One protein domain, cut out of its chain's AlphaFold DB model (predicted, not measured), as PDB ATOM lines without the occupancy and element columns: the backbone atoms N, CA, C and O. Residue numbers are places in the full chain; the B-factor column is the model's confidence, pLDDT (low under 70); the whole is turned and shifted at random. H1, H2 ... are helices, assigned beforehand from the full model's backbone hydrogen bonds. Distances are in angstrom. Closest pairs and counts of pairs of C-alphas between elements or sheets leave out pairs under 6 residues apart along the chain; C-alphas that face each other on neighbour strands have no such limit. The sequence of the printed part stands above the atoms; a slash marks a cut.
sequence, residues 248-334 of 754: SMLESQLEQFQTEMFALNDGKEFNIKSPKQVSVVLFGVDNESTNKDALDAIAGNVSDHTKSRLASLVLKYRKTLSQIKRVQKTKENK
ATOM      1  N   SER A 248     218.496 172.582 191.174       85.25
ATOM      2  CA  SER A 248     217.487 171.543 190.942       85.25
ATOM      3  C   SER A 248     217.215 170.652 192.161       85.25
ATOM      4  O   SER A 248     216.090 170.195 192.346       85.25
ATOM      5  N   MET A 249     218.205 170.434 193.036       86.56
ATOM      6  CA  MET A 249     218.006 169.756 194.327       86.56
ATOM      7  C   MET A 249     217.134 170.592 195.268       86.56
ATOM      8  O   MET A 249     216.267 170.053 195.953       86.56
ATOM      9  N   LEU A 250     217.354 171.909 195.308       90.50
ATOM     10  CA  LEU A 250     216.575 172.822 196.143       90.50
ATOM     11  C   LEU A 250     215.154 173.023 195.591       90.50
ATOM     12  O   LEU A 250     214.208 173.099 196.370       90.50
ATOM     13  N   GLU A 251     214.995 173.064 194.269       90.50
ATOM     14  CA  GLU A 251     213.695 173.149 193.589       90.50
ATOM     15  C   GLU A 251     212.869 171.869 193.811       90.50
ATOM     16  O   GLU A 251     211.743 171.955 194.298       90.50
ATOM     17  N   SER A 252     213.461 170.682 193.634       91.81
ATOM     18  CA  SER A 252     212.799 169.398 193.931       91.81
ATOM     19  C   SER A 252     212.424 169.241 195.418       91.81
ATOM     20  O   SER A 252     211.348 168.736 195.745       91.81
ATOM     21  N   GLN A 253     213.251 169.736 196.352       92.62
ATOM     22  CA  GLN A 253     212.878 169.809 197.775       92.62
ATOM     23  C   GLN A 253     211.682 170.739 198.020       92.62
ATOM     24  O   GLN A 253     210.854 170.469 198.891       92.62
ATOM     25  N   LEU A 254     211.593 171.846 197.281       93.44
ATOM     26  CA  LEU A 254     210.521 172.825 197.421       93.44
ATOM     27  C   LEU A 254     209.177 172.252 196.935       93.44
ATOM     28  O   LEU A 254     208.187 172.367 197.660       93.44
ATOM     29  N   GLU A 255     209.174 171.542 195.803       91.00
ATOM     30  CA  GLU A 255     208.035 170.741 195.327       91.00
ATOM     31  C   GLU A 255     207.642 169.656 196.341       91.00
ATOM     32  O   GLU A 255     206.472 169.537 196.705       91.00
ATOM     33  N   GLN A 256     208.615 168.903 196.875       93.62
ATOM     34  CA  GLN A 256     208.359 167.869 197.883       93.62
ATOM     35  C   GLN A 256     207.653 168.440 199.124       93.62
ATOM     36  O   GLN A 256     206.709 167.830 199.630       93.62
ATOM     37  N   PHE A 257     208.071 169.616 199.609       95.31
ATOM     38  CA  PHE A 257     207.401 170.272 200.732       95.31
ATOM     39  C   PHE A 257     205.994 170.766 200.371       95.31
ATOM     40  O   PHE A 257     205.120 170.709 201.232       95.31
ATOM     41  N   GLN A 258     205.744 171.216 199.136       92.06
ATOM     42  CA  GLN A 258     204.393 171.580 198.687       92.06
ATOM     43  C   GLN A 258     203.466 170.363 198.662       92.06
ATOM     44  O   GLN A 258     202.391 170.424 199.252       92.06
ATOM     45  N   THR A 259     203.908 169.242 198.090       92.25
ATOM     46  CA  THR A 259     203.145 167.983 198.079       92.25
ATOM     47  C   THR A 259     202.860 167.476 199.496       92.25
ATOM     48  O   THR A 259     201.743 167.047 199.784       92.25
ATOM     49  N   GLU A 260     203.830 167.562 200.416       93.44
ATOM     50  CA  GLU A 260     203.618 167.159 201.812       93.44
ATOM     51  C   GLU A 260     202.652 168.107 202.552       93.44
ATOM     52  O   GLU A 260     201.791 167.643 203.296       93.44
ATOM     53  N   MET A 261     202.732 169.425 202.322       94.38
ATOM     54  CA  MET A 261     201.799 170.401 202.909       94.38
ATOM     55  C   MET A 261     200.376 170.278 202.348       94.38
ATOM     56  O   MET A 261     199.423 170.410 203.108       94.38
ATOM     57  N   PHE A 262     200.224 169.983 201.056       91.69
ATOM     58  CA  PHE A 262     198.933 169.717 200.412       91.69
ATOM     59  C   PHE A 262     198.257 168.470 201.005       91.69
ATOM     60  O   PHE A 262     197.089 168.513 201.390       91.69
ATOM     61  N   ALA A 263     199.014 167.379 201.170       90.69
ATOM     62  CA  ALA A 263     198.523 166.148 201.789       90.69
ATOM     63  C   ALA A 263     198.161 166.308 203.281       90.69
ATOM     64  O   ALA A 263     197.295 165.593 203.776       90.69
ATOM     65  N   LEU A 264     198.803 167.242 203.995       91.69
ATOM     66  CA  LEU A 264     198.501 167.580 205.395       91.69
ATOM     67  C   LEU A 264     197.379 168.621 205.563       91.69
ATOM     68  O   LEU A 264     196.952 168.856 206.689       91.69
ATOM     69  N   ASN A 265     196.908 169.233 204.472       92.44
ATOM     70  CA  ASN A 265     195.808 170.205 204.443       92.44
ATOM     71  C   ASN A 265     194.567 169.626 203.732       92.44
ATOM     72  O   ASN A 265     193.912 170.307 202.946       92.44
ATOM     73  N   ASP A 266     194.287 168.335 203.945       89.38
ATOM     74  CA  ASP A 266     193.156 167.592 203.363       89.38
ATOM     75  C   ASP A 266     193.013 167.716 201.829       89.38
ATOM     76  O   ASP A 266     191.904 167.675 201.292       89.38
ATOM     77  N   GLY A 267     194.123 167.891 201.102       85.56
ATOM     78  CA  GLY A 267     194.107 168.080 199.647       85.56
ATOM     79  C   GLY A 267     193.601 169.454 199.190       85.56
ATOM     80  O   GLY A 267     193.150 169.593 198.054       85.56
ATOM     81  N   LYS A 268     193.655 170.473 200.055       88.12
ATOM     82  CA  LYS A 268     193.358 171.869 199.708       88.12
ATOM     83  C   LYS A 268     194.655 172.628 199.447       88.12
ATOM     84  O   LYS A 268     195.554 172.660 200.292       88.12
ATOM     85  N   GLU A 269     194.746 173.289 198.299       85.62
ATOM     86  CA  GLU A 269     195.847 174.215 198.031       85.62
ATOM     87  C   GLU A 269     195.742 175.481 198.891       85.62
ATOM     88  O   GLU A 269     194.654 175.949 199.226       85.62
ATOM     89  N   PHE A 270     196.893 176.056 199.237       90.94
ATOM     90  CA  PHE A 270     196.986 177.369 199.866       90.94
ATOM     91  C   PHE A 270     198.293 178.056 199.468       90.94
ATOM     92  O   PHE A 270     199.333 177.418 199.276       90.94
ATOM     93  N   ASN A 271     198.272 179.382 199.371       90.06
ATOM     94  CA  ASN A 271     199.458 180.161 199.060       90.06
ATOM     95  C   ASN A 271     200.366 180.253 200.298       90.06
ATOM     96  O   ASN A 271     200.218 181.141 201.134       90.06
ATOM     97  N   ILE A 272     201.362 179.369 200.376       89.31
ATOM     98  CA  ILE A 272     202.377 179.303 201.450       89.31
ATOM     99  C   ILE A 272     203.173 180.623 201.608       89.31
ATOM    100  O   ILE A 272     203.772 180.883 202.659       89.31
ATOM    101  N   LYS A 273     203.178 181.488 200.579       85.94
ATOM    102  CA  LYS A 273     203.791 182.828 200.619       85.94
ATOM    103  C   LYS A 273     202.877 183.881 201.271       85.94
ATOM    104  O   LYS A 273     203.381 184.925 201.664       85.94
ATOM    105  N   SER A 274     201.572 183.619 201.414       92.38
ATOM    106  CA  SER A 274     200.594 184.506 202.061       92.38
ATOM    107  C   SER A 274     200.514 184.238 203.573       92.38
ATOM    108  O   SER A 274     200.059 183.163 203.971       92.38
ATOM    109  N   PRO A 275     200.895 185.195 204.446       90.50
ATOM    110  CA  PRO A 275     200.810 185.016 205.897       90.50
ATOM    111  C   PRO A 275     199.387 184.713 206.381       90.50
ATOM    112  O   PRO A 275     199.225 183.854 207.242       90.50
ATOM    113  N   LYS A 276     198.370 185.348 205.776       91.06
ATOM    114  CA  LYS A 276     196.946 185.130 206.085       91.06
ATOM    115  C   LYS A 276     196.500 183.698 205.790       91.06
ATOM    116  O   LYS A 276     195.878 183.073 206.637       91.06
ATOM    117  N   GLN A 277     196.844 183.137 204.628       92.31
ATOM    118  CA  GLN A 277     196.430 181.763 204.297       92.31
ATOM    119  C   GLN A 277     197.202 180.712 205.107       92.31
ATOM    120  O   GLN A 277     196.605 179.739 205.558       92.31
ATOM    121  N   VAL A 278     198.493 180.937 205.384       93.38
ATOM    122  CA  VAL A 278     199.247 180.112 206.349       93.38
ATOM    123  C   VAL A 278     198.609 180.187 207.746       93.38
ATOM    124  O   VAL A 278     198.569 179.177 208.446       93.38
ATOM    125  N   SER A 279     198.076 181.352 208.137       91.44
ATOM    126  CA  SER A 279     197.376 181.535 209.412       91.44
ATOM    127  C   SER A 279     196.064 180.751 209.444       91.44
ATOM    128  O   SER A 279     195.865 179.942 210.346       91.44
ATOM    129  N   VAL A 280     195.211 180.896 208.424       92.00
ATOM    130  CA  VAL A 280     193.931 180.168 208.335       92.00
ATOM    131  C   VAL A 280     194.145 178.656 208.427       92.00
ATOM    132  O   VAL A 280     193.425 177.991 209.164       92.00
ATOM    133  N   VAL A 281     195.164 178.110 207.758       91.69
ATOM    134  CA  VAL A 281     195.436 176.664 207.795       91.69
ATOM    135  C   VAL A 281     196.000 176.199 209.150       91.69
ATOM    136  O   VAL A 281     195.642 175.122 209.624       91.69
ATOM    137  N   LEU A 282     196.853 176.985 209.819       90.75
ATOM    138  CA  LEU A 282     197.415 176.598 211.123       90.75
ATOM    139  C   LEU A 282     196.461 176.848 212.300       90.75
ATOM    140  O   LEU A 282     196.409 176.041 213.227       90.75
ATOM    141  N   PHE A 283     195.701 177.938 212.292       87.75
ATOM    142  CA  PHE A 283     194.930 178.400 213.452       87.75
ATOM    143  C   PHE A 283     193.410 178.358 213.242       87.75
ATOM    144  O   PHE A 283     192.679 178.299 214.226       87.75
ATOM    145  N   GLY A 284     192.928 178.344 211.996       87.31
ATOM    146  CA  GLY A 284     191.509 178.526 211.654       87.31
ATOM    147  C   GLY A 284     191.084 179.994 211.503       87.31
ATOM    148  O   GLY A 284     189.936 180.260 211.167       87.31
ATOM    149  N   VAL A 285     192.003 180.940 211.721       87.69
ATOM    150  CA  VAL A 285     191.790 182.399 211.676       87.69
ATOM    151  C   VAL A 285     192.915 183.073 210.885       87.69
ATOM    152  O   VAL A 285     194.017 182.533 210.811       87.69
ATOM    153  N   ASP A 286     192.674 184.231 210.265       89.25
ATOM    154  CA  ASP A 286     193.636 184.878 209.352       89.25
ATOM    155  C   ASP A 286     194.533 185.950 210.007       89.25
ATOM    156  O   ASP A 286     195.422 186.495 209.348       89.25
ATOM    157  N   ASN A 287     194.304 186.235 211.291       84.38
ATOM    158  CA  ASN A 287     194.932 187.300 212.076       84.38
ATOM    159  C   ASN A 287     196.084 186.830 212.987       84.38
ATOM    160  O   ASN A 287     196.713 187.660 213.641       84.38
ATOM    161  N   GLU A 288     196.374 185.529 213.033       89.69
ATOM    162  CA  GLU A 288     197.402 184.955 213.904       89.69
ATOM    163  C   GLU A 288     198.819 185.033 213.311       89.69
ATOM    164  O   GLU A 288     199.047 185.068 212.095       89.69
ATOM    165  N   SER A 289     199.820 185.071 214.193       87.50
ATOM    166  CA  SER A 289     201.202 185.304 213.769       87.50
ATOM    167  C   SER A 289     201.813 184.075 213.097       87.50
ATOM    168  O   SER A 289     202.062 183.049 213.726       87.50
ATOM    169  N   THR A 290     202.174 184.205 211.817       91.50
ATOM    170  CA  THR A 290     202.961 183.195 211.082       91.50
ATOM    171  C   THR A 290     204.426 183.605 210.913       91.50
ATOM    172  O   THR A 290     205.085 183.230 209.936       91.50
ATOM    173  N   ASN A 291     204.959 184.392 211.855       91.00
ATOM    174  CA  ASN A 291     206.386 184.711 211.909       91.00
ATOM    175  C   ASN A 291     207.228 183.464 212.275       91.00
ATOM    176  O   ASN A 291     206.693 182.405 212.607       91.00
ATOM    177  N   LYS A 292     208.559 183.565 212.181       91.25
ATOM    178  CA  LYS A 292     209.456 182.423 212.426       91.25
ATOM    179  C   LYS A 292     209.273 181.828 213.828       91.25
ATOM    180  O   LYS A 292     209.212 180.613 213.955       91.25
ATOM    181  N   ASP A 293     209.190 182.664 214.856       89.94
ATOM    182  CA  ASP A 293     209.234 182.206 216.246       89.94
ATOM    183  C   ASP A 293     207.886 181.609 216.692       89.94
ATOM    184  O   ASP A 293     207.866 180.633 217.440       89.94
ATOM    185  N   ALA A 294     206.767 182.103 216.148       88.69
ATOM    186  CA  ALA A 294     205.453 181.474 216.282       88.69
ATOM    187  C   ALA A 294     205.404 180.102 215.581       88.69
ATOM    188  O   ALA A 294     204.947 179.118 216.165       88.69
ATOM    189  N   LEU A 295     205.947 179.997 214.361       91.31
ATOM    190  CA  LEU A 295     206.051 178.719 213.652       91.31
ATOM    191  C   LEU A 295     206.992 177.728 214.359       91.31
ATOM    192  O   LEU A 295     206.668 176.545 214.415       91.31
ATOM    193  N   ASP A 296     208.116 178.180 214.926       92.19
ATOM    194  CA  ASP A 296     209.022 177.331 215.717       92.19
ATOM    195  C   ASP A 296     208.346 176.844 217.015       92.19
ATOM    196  O   ASP A 296     208.518 175.686 217.401       92.19
ATOM    197  N   ALA A 297     207.530 177.683 217.666       88.94
ATOM    198  CA  ALA A 297     206.750 177.289 218.841       88.94
ATOM    199  C   ALA A 297     205.698 176.212 218.512       88.94
ATOM    200  O   ALA A 297     205.543 175.251 219.268       88.94
ATOM    201  N   ILE A 298     205.017 176.325 217.365       88.62
ATOM    202  CA  ILE A 298     204.042 175.328 216.892       88.62
ATOM    203  C   ILE A 298     204.745 174.047 216.439       88.62
ATOM    204  O   ILE A 298     204.313 172.954 216.797       88.62
ATOM    205  N   ALA A 299     205.865 174.156 215.719       89.12
ATOM    206  CA  ALA A 299     206.702 173.017 215.350       89.12
ATOM    207  C   ALA A 299     207.182 172.241 216.591       89.12
ATOM    208  O   ALA A 299     207.166 171.010 216.589       89.12
ATOM    209  N   GLY A 300     207.531 172.947 217.672       81.88
ATOM    210  CA  GLY A 300     207.872 172.357 218.968       81.88
ATOM    211  C   GLY A 300     206.689 171.789 219.766       81.88
ATOM    212  O   GLY A 300     206.919 171.022 220.704       81.88
ATOM    213  N   ASN A 301     205.437 172.119 219.426       81.44
ATOM    214  CA  ASN A 301     204.272 171.645 220.167       81.44
ATOM    215  C   ASN A 301     203.825 170.245 219.715       81.44
ATOM    216  O   ASN A 301     203.129 170.066 218.720       81.44
ATOM    217  N   VAL A 302     204.161 169.240 220.521       73.94
ATOM    218  CA  VAL A 302     203.864 167.828 220.248       73.94
ATOM    219  C   VAL A 302     202.366 167.483 220.393       73.94
ATOM    220  O   VAL A 302     201.975 166.386 220.003       73.94
ATOM    221  N   SER A 303     201.508 168.373 220.920       78.75
ATOM    222  CA  SER A 303     200.080 168.065 221.141       78.75
ATOM    223  C   SER A 303     199.242 167.970 219.861       78.75
ATOM    224  O   SER A 303     198.242 167.259 219.853       78.75
ATOM    225  N   ASP A 304     199.627 168.684 218.801       84.75
ATOM    226  CA  ASP A 304     198.977 168.637 217.489       84.75
ATOM    227  C   ASP A 304     200.030 168.288 216.433       84.75
ATOM    228  O   ASP A 304     200.785 169.136 215.954       84.75
ATOM    229  N   HIS A 305     200.111 166.998 216.103       85.38
ATOM    230  CA  HIS A 305     201.103 166.482 215.164       85.38
ATOM    231  C   HIS A 305     200.941 167.052 213.749       85.38
ATOM    232  O   HIS A 305     201.949 167.237 213.065       85.38
ATOM    233  N   THR A 306     199.715 167.357 213.314       88.25
ATOM    234  CA  THR A 306     199.452 167.892 211.972       88.25
ATOM    235  C   THR A 306     199.934 169.336 211.883       88.25
ATOM    236  O   THR A 306     200.732 169.655 211.002       88.25
ATOM    237  N   LYS A 307     199.566 170.192 212.845       90.00
ATOM    238  CA  LYS A 307     200.007 171.597 212.891       90.00
ATOM    239  C   LYS A 307     201.506 171.729 213.136       90.00
ATOM    240  O   LYS A 307     202.162 172.506 212.445       90.00
ATOM    241  N   SER A 308     202.076 170.931 214.044       91.06
ATOM    242  CA  SER A 308     203.530 170.865 214.267       91.06
ATOM    243  C   SER A 308     204.279 170.482 212.987       91.06
ATOM    244  O   SER A 308     205.262 171.137 212.611       91.06
ATOM    245  N   ARG A 309     203.793 169.465 212.258       93.75
ATOM    246  CA  ARG A 309     204.402 169.044 210.994       93.75
ATOM    247  C   ARG A 309     204.251 170.104 209.907       93.75
ATOM    248  O   ARG A 309     205.234 170.385 209.221       93.75
ATOM    249  N   LEU A 310     203.081 170.725 209.779       93.31
ATOM    250  CA  LEU A 310     202.831 171.758 208.778       93.31
ATOM    251  C   LEU A 310     203.673 173.017 209.036       93.31
ATOM    252  O   LEU A 310     204.354 173.484 208.128       93.31
ATOM    253  N   ALA A 311     203.734 173.513 210.277       93.44
ATOM    254  CA  ALA A 311     204.601 174.634 210.648       93.44
ATOM    255  C   ALA A 311     206.083 174.324 210.360       93.44
ATOM    256  O   ALA A 311     206.794 175.144 209.772       93.44
ATOM    257  N   SER A 312     206.526 173.095 210.661       94.88
ATOM    258  CA  SER A 312     207.867 172.606 210.310       94.88
ATOM    259  C   SER A 312     208.132 172.602 208.796       94.88
ATOM    260  O   SER A 312     209.267 172.830 208.375       94.88
ATOM    261  N   LEU A 313     207.123 172.324 207.964       95.75
ATOM    262  CA  LEU A 313     207.244 172.341 206.502       95.75
ATOM    263  C   LEU A 313     207.235 173.763 205.939       95.75
ATOM    264  O   LEU A 313     208.076 174.067 205.098       95.75
ATOM    265  N   VAL A 314     206.389 174.659 206.453       94.38
ATOM    266  CA  VAL A 314     206.388 176.087 206.086       94.38
ATOM    267  C   VAL A 314     207.750 176.726 206.391       94.38
ATOM    268  O   VAL A 314     208.290 177.463 205.561       94.38
ATOM    269  N   LEU A 315     208.357 176.401 207.538       94.81
ATOM    270  CA  LEU A 315     209.713 176.837 207.895       94.81
ATOM    271  C   LEU A 315     210.779 176.310 206.919       94.81
ATOM    272  O   LEU A 315     211.623 177.083 206.458       94.81
ATOM    273  N   LYS A 316     210.731 175.018 206.561       95.44
ATOM    274  CA  LYS A 316     211.642 174.420 205.567       95.44
ATOM    275  C   LYS A 316     211.471 175.053 204.187       95.44
ATOM    276  O   LYS A 316     212.460 175.492 203.612       95.44
ATOM    277  N   TYR A 317     210.237 175.177 203.700       95.56
ATOM    278  CA  TYR A 317     209.898 175.805 202.423       95.56
ATOM    279  C   TYR A 317     210.455 177.231 202.333       95.56
ATOM    280  O   TYR A 317     211.188 177.555 201.399       95.56
ATOM    281  N   ARG A 318     210.195 178.072 203.346       94.81
ATOM    282  CA  ARG A 318     210.710 179.454 203.402       94.81
ATOM    283  C   ARG A 318     212.246 179.502 203.440       94.81
ATOM    284  O   ARG A 318     212.841 180.377 202.810       94.81
ATOM    285  N   LYS A 319     212.899 178.551 204.121       94.31
ATOM    286  CA  LYS A 319     214.367 178.425 204.149       94.31
ATOM    287  C   LYS A 319     214.937 178.017 202.784       94.31
ATOM    288  O   LYS A 319     215.827 178.702 202.283       94.31
ATOM    289  N   THR A 320     214.412 176.961 202.165       92.50
ATOM    290  CA  THR A 320     214.854 176.470 200.849       92.50
ATOM    291  C   THR A 320     214.622 177.520 199.760       92.50
ATOM    292  O   THR A 320     215.534 177.795 198.986       92.50
ATOM    293  N   LEU A 321     213.487 178.227 199.777       92.62
ATOM    294  CA  LEU A 321     213.225 179.358 198.878       92.62
ATOM    295  C   LEU A 321     214.255 180.497 199.044       92.62
ATOM    296  O   LEU A 321     214.664 181.113 198.060       92.62
ATOM    297  N   SER A 322     214.730 180.759 200.270       91.75
ATOM    298  CA  SER A 322     215.830 181.708 200.511       91.75
ATOM    299  C   SER A 322     217.175 181.199 199.973       91.75
ATOM    300  O   SER A 322     217.974 181.999 199.490       91.75
ATOM    301  N   GLN A 323     217.430 179.886 200.010       90.75
ATOM    302  CA  GLN A 323     218.629 179.283 199.416       90.75
ATOM    303  C   GLN A 323     218.601 179.367 197.881       90.75
ATOM    304  O   GLN A 323     219.586 179.815 197.299       90.75
ATOM    305  N   ILE A 324     217.467 179.051 197.240       91.50
ATOM    306  CA  ILE A 324     217.273 179.178 195.783       91.50
ATOM    307  C   ILE A 324     217.583 180.609 195.323       91.50
ATOM    308  O   ILE A 324     218.449 180.795 194.470       91.50
ATOM    309  N   LYS A 325     216.986 181.628 195.964       91.19
ATOM    310  CA  LYS A 325     217.244 183.045 195.639       91.19
ATOM    311  C   LYS A 325     218.719 183.446 195.761       91.19
ATOM    312  O   LYS A 325     219.197 184.258 194.974       91.19
ATOM    313  N   ARG A 326     219.461 182.885 196.725       88.62
ATOM    314  CA  ARG A 326     220.911 183.132 196.854       88.62
ATOM    315  C   ARG A 326     221.690 182.493 195.706       88.62
ATOM    316  O   ARG A 326     222.569 183.140 195.148       88.62
ATOM    317  N   VAL A 327     221.370 181.248 195.343       87.62
ATOM    318  CA  VAL A 327     222.015 180.531 194.225       87.62
ATOM    319  C   VAL A 327     221.722 181.217 192.885       87.62
ATOM    320  O   VAL A 327     222.644 181.380 192.090       87.62
ATOM    321  N   GLN A 328     220.489 181.681 192.662       87.50
ATOM    322  CA  GLN A 328     220.097 182.491 191.501       87.50
ATOM    323  C   GLN A 328     220.914 183.788 191.433       87.50
ATOM    324  O   GLN A 328     221.702 183.939 190.502       87.50
ATOM    325  N   LYS A 329     220.897 184.622 192.487       85.81
ATOM    326  CA  LYS A 329     221.707 185.856 192.542       85.81
ATOM    327  C   LYS A 329     223.216 185.613 192.379       85.81
ATOM    328  O   LYS A 329     223.928 186.439 191.821       85.81
ATOM    329  N   THR A 330     223.721 184.458 192.816       80.00
ATOM    330  CA  THR A 330     225.138 184.086 192.639       80.00
ATOM    331  C   THR A 330     225.449 183.706 191.185       80.00
ATOM    332  O   THR A 330     226.518 184.044 190.682       80.00
ATOM    333  N   LYS A 331     224.520 183.039 190.483       81.00
ATOM    334  CA  LYS A 331     224.625 182.784 189.037       81.00
ATOM    335  C   LYS A 331     224.505 184.077 188.228       81.00
ATOM    336  O   LYS A 331     225.298 184.268 187.315       81.00
ATOM    337  N   GLU A 332     223.577 184.961 188.589       75.06
ATOM    338  CA  GLU A 332     223.359 186.268 187.950       75.06
ATOM    339  C   GLU A 332     224.597 187.165 188.076       75.06
ATOM    340  O   GLU A 332     225.141 187.587 187.060       75.06
ATOM    341  N   ASN A 333     225.130 187.366 189.288       72.25
ATOM    342  CA  ASN A 333     226.377 188.116 189.490       72.25
ATOM    343  C   ASN A 333     227.549 187.521 188.682       72.25
ATOM    344  O   ASN A 333     228.356 188.253 188.112       72.25
ATOM    345  N   LYS A 334     227.635 186.185 188.594       73.69
ATOM    346  CA  LYS A 334     228.684 185.502 187.825       73.69
ATOM    347  C   LYS A 334     228.506 185.635 186.307       73.69
ATOM    348  O   LYS A 334     229.508 185.706 185.603       73.69
TER     349      LYS A 334
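This is residues 248 to 334 of the 754 residues of the protein "Hypothetical protein" of Chaetoceros debilis (UniProt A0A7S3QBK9). Look first for one long helix, H4, with H1 side by side with it and the short H3 folded back on its first part, near which H2 also lies; residues 328 to 334 of H4 stick out. The printed part has 87 residues with four named helices, H1 to H4 in order, and no named strand: all helix. It is compact, radius of gyration of the C-alphas 13.8 A, yet elongated, spanning 46 by 24 by 22 A.

Find C-alpha 305 at (201.103, 166.482, 215.164); from there H4 runs 43.2 A to C-alpha 334 at (228.684, 185.502, 187.825). H1, residues 248 to 264, is 24.2 A long; H2 is 275 to 283, H3 292 to 300.

The hub H4 touches H1 at Leu 254 and Tyr 317, closest C-alphas 5.9 A apart, at a shallow tilt of 22 degrees, opposite ways. With residues 307 to 315 alone, H4 touches H3, its hairpin partner; the closest C-alphas, Ala 299 and Ser 308, are 4.0 A apart. H2 and H4 only just touch, with 3 pairs of C-alphas within 8 A, the closest Leu 282 and Lys 307. In H1, H2, H3 and H4 every O i to N i+4 pair is within hydrogen-bond range.

The printed part has no cut and no long link; no printed residue is under 70 in pLDDT.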